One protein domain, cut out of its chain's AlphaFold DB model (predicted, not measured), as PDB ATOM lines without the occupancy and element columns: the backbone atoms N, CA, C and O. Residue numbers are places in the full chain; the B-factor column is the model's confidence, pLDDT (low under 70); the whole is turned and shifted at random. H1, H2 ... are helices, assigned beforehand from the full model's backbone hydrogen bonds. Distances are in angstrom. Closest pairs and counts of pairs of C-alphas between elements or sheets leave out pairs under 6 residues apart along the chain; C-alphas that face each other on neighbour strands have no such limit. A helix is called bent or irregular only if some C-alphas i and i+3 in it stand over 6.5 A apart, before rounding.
ATOM      1  N   THR A 574     -32.900 -24.712 -36.581       88.62
ATOM      2  CA  THR A 574     -33.039 -26.153 -36.365       88.62
ATOM      3  C   THR A 574     -31.716 -26.730 -35.887       88.62
ATOM      4  O   THR A 574     -30.702 -26.678 -36.587       88.62
ATOM      5  N   THR A 575     -31.744 -27.353 -34.715       92.50
ATOM      6  CA  THR A 575     -30.566 -27.897 -34.032       92.50
ATOM      7  C   THR A 575     -30.558 -29.426 -34.061       92.50
ATOM      8  O   THR A 575     -31.570 -30.057 -34.380       92.50
ATOM      9  N   GLN A 576     -29.418 -30.048 -33.756       90.81
ATOM     10  CA  GLN A 576     -29.324 -31.510 -33.764       90.81
ATOM     11  C   GLN A 576     -30.132 -32.114 -32.611       90.81
ATOM     12  O   GLN A 576     -30.880 -33.065 -32.827       90.81
ATOM     13  N   THR A 577     -30.068 -31.508 -31.424       94.56
ATOM     14  CA  THR A 577     -30.841 -31.965 -30.264       94.56
ATOM     15  C   THR A 577     -32.341 -31.941 -30.546       94.56
ATOM     16  O   THR A 577     -33.035 -32.902 -30.221       94.56
ATOM     17  N   TYR A 578     -32.858 -30.900 -31.206       91.56
ATOM     18  CA  TYR A 578     -34.282 -30.856 -31.546       91.56
ATOM     19  C   TYR A 578     -34.665 -31.859 -32.646       91.56
ATOM     20  O   TYR A 578     -35.747 -32.437 -32.596       91.56
ATOM     21  N   LYS A 579     -33.776 -32.149 -33.607       88.75
ATOM     22  CA  LYS A 579     -34.006 -33.227 -34.590       88.75
ATOM     23  C   LYS A 579     -34.123 -34.600 -33.923       88.75
ATOM     24  O   LYS A 579     -34.986 -35.384 -34.313       88.75
ATOM     25  N   ASP A 580     -33.282 -34.867 -32.927       90.44
ATOM     26  CA  ASP A 580     -33.207 -36.175 -32.269       90.44
ATOM     27  C   ASP A 580     -34.280 -36.351 -31.180       90.44
ATOM     28  O   ASP A 580     -34.867 -37.426 -31.063       90.44
ATOM     29  N   HIS A 581     -34.579 -35.289 -30.423       90.31
ATOM     30  CA  HIS A 581     -35.409 -35.340 -29.210       90.31
ATOM     31  C   HIS A 581     -36.605 -34.377 -29.207       90.31
ATOM     32  O   HIS A 581     -37.405 -34.402 -28.274       90.31
ATOM     33  N   GLY A 582     -36.787 -33.544 -30.236       89.56
ATOM     34  CA  GLY A 582     -37.820 -32.498 -30.263       89.56
ATOM     35  C   GLY A 582     -39.235 -33.033 -30.051       89.56
ATOM     36  O   GLY A 582     -39.984 -32.477 -29.259       89.56
ATOM     37  N   LYS A 583     -39.572 -34.187 -30.644       88.38
ATOM     38  CA  LYS A 583     -40.879 -34.837 -30.424       88.38
ATOM     39  C   LYS A 583     -41.111 -35.235 -28.965       88.38
ATOM     40  O   LYS A 583     -42.230 -35.131 -28.476       88.38
ATOM     41  N   GLU A 584     -40.074 -35.713 -28.281       90.56
ATOM     42  CA  GLU A 584     -40.146 -36.114 -26.870       90.56
ATOM     43  C   GLU A 584     -40.278 -34.876 -25.974       90.56
ATOM     44  O   GLU A 584     -41.113 -34.847 -25.069       90.56
ATOM     45  N   LEU A 585     -39.509 -33.827 -26.279       91.81
ATOM     46  CA  LEU A 585     -39.558 -32.535 -25.597       91.81
ATOM     47  C   LEU A 585     -40.930 -31.858 -25.756       91.81
ATOM     48  O   LEU A 585     -41.516 -31.422 -24.763       91.81
ATOM     49  N   ASP A 586     -41.475 -31.817 -26.971       89.81
ATOM     50  CA  ASP A 586     -42.795 -31.248 -27.253       89.81
ATOM     51  C   ASP A 586     -43.906 -32.048 -26.563       89.81
ATOM     52  O   ASP A 586     -44.838 -31.460 -26.008       89.81
ATOM     53  N   ALA A 587     -43.789 -33.378 -26.521       87.94
ATOM     54  CA  ALA A 587     -44.765 -34.233 -25.853       87.94
ATOM     55  C   ALA A 587     -44.842 -33.987 -24.337       87.94
ATOM     56  O   ALA A 587     -45.931 -34.060 -23.769       87.94
ATOM     57  N   ILE A 588     -43.728 -33.650 -23.678       91.56
ATOM     58  CA  ILE A 588     -43.731 -33.295 -22.247       91.56
ATOM     59  C   ILE A 588     -44.533 -32.007 -22.010       91.56
ATOM     60  O   ILE A 588     -45.316 -31.935 -21.059       91.56
ATOM     61  N   ILE A 589     -44.359 -30.994 -22.864       91.00
ATOM     62  CA  ILE A 589     -45.002 -29.685 -22.677       91.00
ATOM     63  C   ILE A 589     -46.460 -29.705 -23.135       91.00
ATOM     64  O   ILE A 589     -47.365 -29.359 -22.371       91.00
ATOM     65  N   LYS A 590     -46.680 -30.119 -24.383       86.50
ATOM     66  CA  LYS A 590     -47.946 -29.979 -25.110       86.50
ATOM     67  C   LYS A 590     -48.752 -31.284 -25.134       86.50
ATOM     68  O   LYS A 590     -49.970 -31.245 -24.990       86.50
ATOM     69  N   GLY A 591     -48.084 -32.434 -25.206       85.81
ATOM     70  CA  GLY A 591     -48.719 -33.757 -25.250       85.81
ATOM     71  C   GLY A 591     -48.400 -34.550 -26.519       85.81
ATOM     72  O   GLY A 591     -47.850 -34.019 -27.480       85.81
ATOM     73  N   SER A 592     -48.749 -35.836 -26.541       73.88
ATOM     74  CA  SER A 592     -48.403 -36.774 -27.626       73.88
ATOM     75  C   SER A 592     -49.245 -36.617 -28.902       73.88
ATOM     76  O   SER A 592     -48.882 -37.178 -29.934       73.88
ATOM     77  N   GLY A 593     -50.352 -35.862 -28.857       61.38
ATOM     78  CA  GLY A 593     -51.219 -35.575 -30.015       61.38
ATOM     79  C   GLY A 593     -50.758 -34.408 -30.904       61.38
ATOM     80  O   GLY A 593     -51.364 -34.133 -31.942       61.38
ATOM     81  N   VAL A 594     -49.692 -33.715 -30.505       54.81
ATOM     82  CA  VAL A 594     -49.183 -32.498 -31.151       54.81
ATOM     83  C   VAL A 594     -48.489 -32.849 -32.470       54.81
ATOM     84  O   VAL A 594     -47.652 -33.747 -32.521       54.81
ATOM     85  N   GLY A 595     -48.847 -32.144 -33.550       46.81
ATOM     86  CA  GLY A 595     -48.302 -32.380 -34.895       46.81
ATOM     87  C   GLY A 595     -49.032 -33.448 -35.722       46.81
ATOM     88  O   GLY A 595     -48.506 -33.878 -36.746       46.81
ATOM     89  N   THR A 596     -50.225 -33.881 -35.304       48.38
ATOM     90  CA  THR A 596     -51.147 -34.665 -36.147       48.38
ATOM     91  C   THR A 596     -52.098 -33.734 -36.907       48.38
ATOM     92  O   THR A 596     -52.452 -32.679 -36.382       48.38
ATOM     93  N   ASP A 597     -52.537 -34.119 -38.114       43.78
ATOM     94  CA  ASP A 597     -53.425 -33.316 -38.988       43.78
ATOM     95  C   ASP A 597     -54.735 -32.865 -38.310       43.78
ATOM     96  O   ASP A 597     -55.399 -31.937 -38.771       43.78
ATOM     97  N   ASP A 598     -55.111 -33.509 -37.204       49.69
ATOM     98  CA  ASP A 598     -56.317 -33.194 -36.454       49.69
ATOM     99  C   ASP A 598     -56.087 -32.176 -35.319       49.69
ATOM    100  O   ASP A 598     -57.055 -31.549 -34.892       49.69
ATOM    101  N   GLY A 599     -54.855 -31.981 -34.823       50.94
ATOM    102  CA  GLY A 599     -54.521 -30.992 -33.779       50.94
ATOM    103  C   GLY A 599     -55.321 -31.105 -32.469       50.94
ATOM    104  O   GLY A 599     -55.289 -30.181 -31.653       50.94
ATOM    105  N   GLN A 600     -56.059 -32.206 -32.288       60.19
ATOM    106  CA  GLN A 600     -56.998 -32.397 -31.190       60.19
ATOM    107  C   GLN A 600     -56.264 -32.835 -29.933       60.19
ATOM    108  O   GLN A 600     -55.367 -33.683 -29.967       60.19
ATOM    109  N   LEU A 601     -56.735 -32.334 -28.796       63.75
ATOM    110  CA  LEU A 601     -56.494 -32.955 -27.502       63.75
ATOM    111  C   LEU A 601     -57.104 -34.358 -27.492       63.75
ATOM    112  O   LEU A 601     -58.270 -34.551 -27.146       63.75
ATOM    113  N   ALA A 602     -56.293 -35.345 -27.870       55.31
ATOM    114  CA  ALA A 602     -56.579 -36.737 -27.581       55.31
ATOM    115  C   ALA A 602     -56.638 -36.937 -26.049       55.31
ATOM    116  O   ALA A 602     -56.367 -36.022 -25.272       55.31
ATOM    117  N   SER A 603     -57.110 -38.106 -25.625       63.75
ATOM    118  CA  SER A 603     -57.528 -38.469 -24.264       63.75
ATOM    119  C   SER A 603     -56.657 -37.943 -23.100       63.75
ATOM    120  O   SER A 603     -55.529 -37.510 -23.276       63.75
ATOM    121  N   LYS A 604     -57.133 -38.033 -21.845       67.88
ATOM    122  CA  LYS A 604     -56.368 -37.588 -20.652       67.88
ATOM    123  C   LYS A 604     -54.902 -38.078 -20.624       67.88
ATOM    124  O   LYS A 604     -54.060 -37.367 -20.095       67.88
ATOM    125  N   SER A 605     -54.592 -39.252 -21.185       71.69
ATOM    126  CA  SER A 605     -53.220 -39.780 -21.268       71.69
ATOM    127  C   SER A 605     -52.317 -39.098 -22.300       71.69
ATOM    128  O   SER A 605     -51.110 -39.305 -22.251       71.69
ATOM    129  N   ASP A 606     -52.877 -38.302 -23.206       77.00
ATOM    130  CA  ASP A 606     -52.169 -37.680 -24.327       77.00
ATOM    131  C   ASP A 606     -51.829 -36.202 -24.069       77.00
ATOM    132  O   ASP A 606     -51.212 -35.551 -24.909       77.00
ATOM    133  N   ARG A 607     -52.217 -35.664 -22.904       84.44
ATOM    134  CA  ARG A 607     -52.008 -34.264 -22.505       84.44
ATOM    135  C   ARG A 607     -50.613 -34.036 -21.931       84.44
ATOM    136  O   ARG A 607     -50.178 -34.768 -21.041       84.44
ATOM    137  N   GLY A 608     -49.957 -32.966 -22.378       89.31
ATOM    138  CA  GLY A 608     -48.718 -32.479 -21.773       89.31
ATOM    139  C   GLY A 608     -48.943 -31.748 -20.446       89.31
ATOM    140  O   GLY A 608     -50.079 -31.540 -20.001       89.31
ATOM    141  N   VAL A 609     -47.845 -31.332 -19.812       93.06
ATOM    142  CA  VAL A 609     -47.849 -30.637 -18.512       93.06
ATOM    143  C   VAL A 609     -48.728 -29.387 -18.513       93.06
ATOM    144  O   VAL A 609     -49.424 -29.137 -17.532       93.06
ATOM    145  N   GLN A 610     -48.762 -28.650 -19.628       92.06
ATOM    146  CA  GLN A 610     -49.552 -27.430 -19.775       92.06
ATOM    147  C   GLN A 610     -51.035 -27.695 -19.498       92.06
ATOM    148  O   GLN A 610     -51.641 -27.038 -18.655       92.06
ATOM    149  N   TRP A 611     -51.613 -28.696 -20.160       91.06
ATOM    150  CA  TRP A 611     -53.027 -29.029 -19.995       91.06
ATOM    151  C   TRP A 611     -53.331 -29.715 -18.671       91.06
ATOM    152  O   TRP A 611     -54.386 -29.463 -18.091       91.06
ATOM    153  N   ASN A 612     -52.420 -30.551 -18.166       92.69
ATOM    154  CA  ASN A 612     -52.588 -31.150 -16.841       92.69
ATOM    155  C   ASN A 612     -52.641 -30.068 -15.753       92.69
ATOM    156  O   ASN A 612     -53.470 -30.150 -14.850       92.69
ATOM    157  N   TYR A 613     -51.816 -29.027 -15.868       95.81
ATOM    158  CA  TYR A 613     -51.847 -27.906 -14.940       95.81
ATOM    159  C   TYR A 613     -53.112 -27.054 -15.096       95.81
ATOM    160  O   TYR A 613     -53.791 -26.790 -14.105       95.81
ATOM    161  N   ILE A 614     -53.459 -26.668 -16.332       94.25
ATOM    162  CA  ILE A 614     -54.647 -25.854 -16.642       94.25
ATOM    163  C   ILE A 614     -55.933 -26.501 -16.110       94.25
ATOM    164  O   ILE A 614     -56.795 -25.811 -15.578       94.25
ATOM    165  N   LEU A 615     -56.056 -27.826 -16.213       92.88
ATOM    166  CA  LEU A 615     -57.237 -28.566 -15.755       92.88
ATOM    167  C   LEU A 615     -57.177 -28.961 -14.270       92.88
ATOM    168  O   LEU A 615     -58.047 -29.688 -13.794       92.88
ATOM    169  N   GLY A 616     -56.155 -28.508 -13.538       93.94
ATOM    170  CA  GLY A 616     -56.012 -28.736 -12.101       93.94
ATOM    171  C   GLY A 616     -55.637 -30.166 -11.702       93.94
ATOM    172  O   GLY A 616     -55.809 -30.535 -10.542       93.94
ATOM    173  N   GLU A 617     -55.125 -30.970 -12.637       94.19
ATOM    174  CA  GLU A 617     -54.694 -32.356 -12.393       94.19
ATOM    175  C   GLU A 617     -53.345 -32.436 -11.673       94.19
ATOM    176  O   GLU A 617     -53.063 -33.437 -11.018       94.19
ATOM    177  N   ILE A 618     -52.529 -31.386 -11.801       96.06
ATOM    178  CA  ILE A 618     -51.256 -31.224 -11.098       96.06
ATOM    179  C   ILE A 618     -51.189 -29.858 -10.405       96.06
ATOM    180  O   ILE A 618     -51.881 -28.906 -10.794       96.06
ATOM    181  N   ASP A 619     -50.368 -29.755  -9.366       97.31
ATOM    182  CA  ASP A 619     -50.124 -28.506  -8.638       97.31
ATOM    183  C   ASP A 619     -48.900 -27.718  -9.155       97.31
ATOM    184  O   ASP A 619     -48.250 -28.088 -10.134       97.31
ATOM    185  N   ASP A 620     -48.604 -26.581  -8.514       96.81
ATOM    186  CA  ASP A 620     -47.459 -25.724  -8.853       96.81
ATOM    187  C   ASP A 620     -46.111 -26.454  -8.715       96.81
ATOM    188  O   ASP A 620     -45.202 -26.235  -9.516       96.81
ATOM    189  N   ALA A 621     -45.964 -27.313  -7.702       97.69
ATOM    190  CA  ALA A 621     -44.714 -28.022  -7.449       97.69
ATOM    191  C   ALA A 621     -44.489 -29.130  -8.485       97.69
ATOM    192  O   ALA A 621     -43.358 -29.354  -8.918       97.69
ATOM    193  N   GLU A 622     -45.559 -29.801  -8.900       97.56
ATOM    194  CA  GLU A 622     -45.536 -30.785  -9.976       97.56
ATOM    195  C   GLU A 622     -45.266 -30.134 -11.340       97.56
ATOM    196  O   GLU A 622     -44.436 -30.654 -12.089       97.56
ATOM    197  N   LEU A 623     -45.867 -28.972 -11.636       96.81
ATOM    198  CA  LEU A 623     -45.540 -28.184 -12.834       96.81
ATOM    199  C   LEU A 623     -44.042 -27.857 -12.877       96.81
ATOM    200  O   LEU A 623     -43.374 -28.147 -13.871       96.81
ATOM    201  N   ASP A 624     -43.502 -27.305 -11.791       96.25
ATOM    202  CA  ASP A 624     -42.083 -26.952 -11.694       96.25
ATOM    203  C   ASP A 624     -41.173 -28.173 -11.865       96.25
ATOM    204  O   ASP A 624     -40.179 -28.113 -12.594       96.25
ATOM    205  N   ALA A 625     -41.526 -29.303 -11.249       96.69
ATOM    206  CA  ALA A 625     -40.769 -30.543 -11.378       96.69
ATOM    207  C   ALA A 625     -40.779 -31.091 -12.816       96.69
ATOM    208  O   ALA A 625     -39.753 -31.579 -13.301       96.69
ATOM    209  N   THR A 626     -41.908 -31.011 -13.525       95.56
ATOM    210  CA  THR A 626     -41.999 -31.462 -14.921       95.56
ATOM    211  C   THR A 626     -41.265 -30.524 -15.880       95.56
ATOM    212  O   THR A 626     -40.563 -31.012 -16.763       95.56
ATOM    213  N   LEU A 627     -41.344 -29.201 -15.691       95.31
ATOM    214  CA  LEU A 627     -40.560 -28.242 -16.482       95.31
ATOM    215  C   LEU A 627     -39.051 -28.426 -16.257       95.31
ATOM    216  O   LEU A 627     -38.276 -28.385 -17.211       95.31
ATOM    217  N   GLN A 628     -38.633 -28.717 -15.022       94.62
ATOM    218  CA  GLN A 628     -37.247 -29.077 -14.723       94.62
ATOM    219  C   GLN A 628     -36.842 -30.398 -15.402       94.62
ATOM    220  O   GLN A 628     -35.749 -30.504 -15.950       94.62
ATOM    221  N   SER A 629     -37.730 -31.393 -15.428       92.56
ATOM    222  CA  SER A 629     -37.468 -32.663 -16.124       92.56
ATOM    223  C   SER A 629     -37.324 -32.468 -17.636       92.56
ATOM    224  O   SER A 629     -36.471 -33.098 -18.253       92.56
ATOM    225  N   TRP A 630     -38.118 -31.576 -18.239       94.38
ATOM    226  CA  TRP A 630     -37.970 -31.181 -19.644       94.38
ATOM    227  C   TRP A 630     -36.602 -30.545 -19.918       94.38
ATOM    228  O   TRP A 630     -35.938 -30.881 -20.902       94.38
ATOM    229  N   TRP A 631     -36.153 -29.667 -19.016       93.56
ATOM    230  CA  TRP A 631     -34.838 -29.033 -19.092       93.56
ATOM    231  C   TRP A 631     -33.709 -30.068 -19.098       93.56
ATOM    232  O   TRP A 631     -32.860 -30.061 -19.991       93.56
ATOM    233  N   GLU A 632     -33.758 -31.009 -18.153       92.44
ATOM    234  CA  GLU A 632     -32.770 -32.082 -17.986       92.44
ATOM    235  C   GLU A 632     -32.815 -33.133 -19.109       92.44
ATOM    236  O   GLU A 632     -31.787 -33.728 -19.433       92.44
ATOM    237  N   ALA A 633     -33.982 -33.361 -19.719       90.31
ATOM    238  CA  ALA A 633     -34.171 -34.336 -20.796       90.31
ATOM    239  C   ALA A 633     -33.591 -33.891 -22.151       90.31
ATOM    240  O   ALA A 633     -33.492 -34.707 -23.064       90.31
ATOM    241  N   GLY A 634     -33.209 -32.619 -22.295       92.94
ATOM    242  CA  GLY A 634     -32.631 -32.092 -23.533       92.94
ATOM    243  C   GLY A 634     -32.872 -30.602 -23.757       92.94
ATOM    244  O   GLY A 634     -32.189 -30.015 -24.594       92.94
ATOM    245  N   GLY A 635     -33.778 -29.970 -23.003       94.44
ATOM    246  CA  GLY A 635     -34.066 -28.537 -23.117       94.44
ATOM    247  C   GLY A 635     -32.838 -27.640 -22.908       94.44
ATOM    248  O   GLY A 635     -32.683 -26.650 -23.626       94.44
ATOM    249  N   GLU A 636     -31.929 -28.008 -21.997       94.75
ATOM    250  CA  GLU A 636     -30.680 -27.266 -21.756       94.75
ATOM    251  C   GLU A 636     -29.765 -27.274 -22.982       94.75
ATOM    252  O   GLU A 636     -29.357 -26.225 -23.487       94.75
ATOM    253  N   GLN A 637     -29.473 -28.472 -23.490       96.44
ATOM    254  CA  GLN A 637     -28.614 -28.640 -24.655       96.44
ATOM    255  C   GLN A 637     -29.259 -28.022 -25.900       96.44
ATOM    256  O   GLN A 637     -28.570 -27.363 -26.677       96.44
ATOM    257  N   TRP A 638     -30.579 -28.164 -26.055       95.69
ATOM    258  CA  TRP A 638     -31.313 -27.522 -27.137       95.69
ATOM    259  C   TRP A 638     -31.179 -25.997 -27.075       95.69
ATOM    260  O   TRP A 638     -30.788 -25.385 -28.064       95.69
ATOM    261  N   THR A 639     -31.418 -25.383 -25.914       95.56
ATOM    262  CA  THR A 639     -31.298 -23.925 -25.724       95.56
ATOM    263  C   THR A 639     -29.899 -23.421 -26.040       95.56
ATOM    264  O   THR A 639     -29.738 -22.378 -26.676       95.56
ATOM    265  N   LYS A 640     -28.874 -24.173 -25.636       96.19
ATOM    266  CA  LYS A 640     -27.490 -23.850 -25.966       96.19
ATOM    267  C   LYS A 640     -27.249 -23.870 -27.478       96.19
ATOM    268  O   LYS A 640     -26.709 -22.909 -28.012       96.19
ATOM    269  N   GLU A 641     -27.667 -24.931 -28.165       97.00
ATOM    270  CA  GLU A 641     -27.521 -25.044 -29.624       97.00
ATOM    271  C   GLU A 641     -28.312 -23.960 -30.372       97.00
ATOM    272  O   GLU A 641     -27.840 -23.451 -31.385       97.00
ATOM    273  N   MET A 642     -29.492 -23.585 -29.867       96.44
ATOM    274  CA  MET A 642     -30.301 -22.497 -30.427       96.44
ATOM    275  C   MET A 642     -29.562 -21.165 -30.342       96.44
ATOM    276  O   MET A 642     -29.475 -20.466 -31.344       96.44
ATOM    277  N   ASN A 643     -28.985 -20.839 -29.185       97.12
ATOM    278  CA  ASN A 643     -28.194 -19.622 -29.006       97.12
ATOM    279  C   ASN A 643     -26.927 -19.618 -29.869       97.12
ATOM    280  O   ASN A 643     -26.621 -18.624 -30.523       97.12
ATOM    281  N   GLU A 644     -26.216 -20.747 -29.949       96.38
ATOM    282  CA  GLU A 644     -25.068 -20.886 -30.854       96.38
ATOM    283  C   GLU A 644     -25.464 -20.620 -32.316       96.38
ATOM    284  O   GLU A 644     -24.747 -19.913 -33.026       96.38
ATOM    285  N   ALA A 645     -26.612 -21.141 -32.761       95.12
ATOM    286  CA  ALA A 645     -27.128 -20.914 -34.108       95.12
ATOM    287  C   ALA A 645     -27.607 -19.466 -34.326       95.12
ATOM    288  O   ALA A 645     -27.331 -18.889 -35.377       95.12
ATOM    289  N   TYR A 646     -28.266 -18.875 -33.328       95.25
ATOM    290  CA  TYR A 646     -28.761 -17.498 -33.344       95.25
ATOM    291  C   TYR A 646     -27.624 -16.490 -33.525       95.25
ATOM    292  O   TYR A 646     -27.621 -15.723 -34.488       95.25
ATOM    293  N   HIS A 647     -26.584 -16.572 -32.693       94.75
ATOM    294  CA  HIS A 647     -25.421 -15.692 -32.815       94.75
ATOM    295  C   HIS A 647     -24.596 -15.969 -34.075       94.75
ATOM    296  O   HIS A 647     -24.017 -15.052 -34.658       94.75
ATOM    297  N   ALA A 648     -24.545 -17.223 -34.542       93.69
ATOM    298  CA  ALA A 648     -23.892 -17.547 -35.812       93.69
ATOM    299  C   ALA A 648     -24.586 -16.889 -37.019       93.69
ATOM    300  O   ALA A 648     -23.920 -16.628 -38.022       93.69
ATOM    301  N   ALA A 649     -25.885 -16.592 -36.917       89.94
ATOM    302  CA  ALA A 649     -26.640 -15.837 -37.915       89.94
ATOM    303  C   ALA A 649     -26.474 -14.307 -37.795       89.94
ATOM    304  O   ALA A 649     -27.003 -13.576 -38.629       89.94
ATOM    305  N   GLY A 650     -25.684 -13.819 -36.831       88.69
ATOM    306  CA  GLY A 650     -25.332 -12.403 -36.697       88.69
ATOM    307  C   GLY A 650     -26.209 -11.603 -35.736       88.69
ATOM    308  O   GLY A 650     -26.174 -10.373 -35.801       88.69
ATOM    309  N   HIS A 651     -26.967 -12.285 -34.873       87.00
ATOM    310  CA  HIS A 651     -27.765 -11.664 -33.820       87.00
ATOM    311  C   HIS A 651     -26.993 -11.452 -32.514       87.00
ATOM    312  O   HIS A 651     -26.168 -12.327 -32.143       87.00
TER     313      HIS A 651
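Overview. This is residues 574 to 651 of the 651 residues of an uncharacterized protein of bacterium D16-50 (UniProt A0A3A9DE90). One long bent helix, H3, runs back past two shorter helices, H1 and H2, which follow one another along its side, while the loop of residues 590 to 608 between them swings away from H3. The printed part has 78 residues, with three named helices in the order H1, H2, H3 and no named strand, an all-helix domain. It is loose, with a radius of gyration of the C-alphas of 14.3 A, and spans 42 by 33 by 20 A.

Arrangement. Start with H1, residues 576 to 589, which is irregular: C-alphas 580 and 583 are 8.0 A apart. H2, residues 609 to 614, only just touches H1's residues 588 to 589, with 3 pairs of C-alphas within 8 A; the closest are Ile 589 and Val 609, 5.1 A. H3, residues 620 to 648, was assigned as one helix by its hydrogen bonds but is bent, with C-alphas 633 and 636 7.9 A apart; its arms H3a, residues 620 to 633, and H3b, residues 636 to 648, stand at a steep tilt of 62 degrees. H2 and H3a form a helical hairpin, closest at the C-alphas of Val 609 and Leu 623, 6.6 A. H3a touches H1's residues 585 to 589 at a shallow tilt of 16 degrees, opposite ways; the closest C-alphas are Leu 585 and Trp 630, 6.3 A. H3b touches H1's residues 576 to 578 at a steep tilt of 52 degrees, with the C-alphas of Thr 577 and Trp 638 closest at 5.5 A. H2 and H3b are apart. Each O i to N i+4 pair in H2, H3a and H3b is within hydrogen-bond range, against 8 of 10 in H1.

Along the chain. Find C-alpha 576 at (-29.324, -31.510, -33.764); from there H1 runs 19.3 A to C-alpha 589. H2 covers 8.5 A. H3a starts at (-47.459, -25.724, -8.853) and runs 19.8 A; H3b runs 18.4 A to C-alpha 648 at (-23.892, -17.547, -35.812).

Size, cuts and confidence. The C-alphas farthest apart, of Ser 603 and Gly 650, are 43.3 A apart. The printed part has no cut; the H1 to H2 link is long, 19 residues, and the H2 to H3 link tight. Look for pLDDT under 70 at residues 593 to 604.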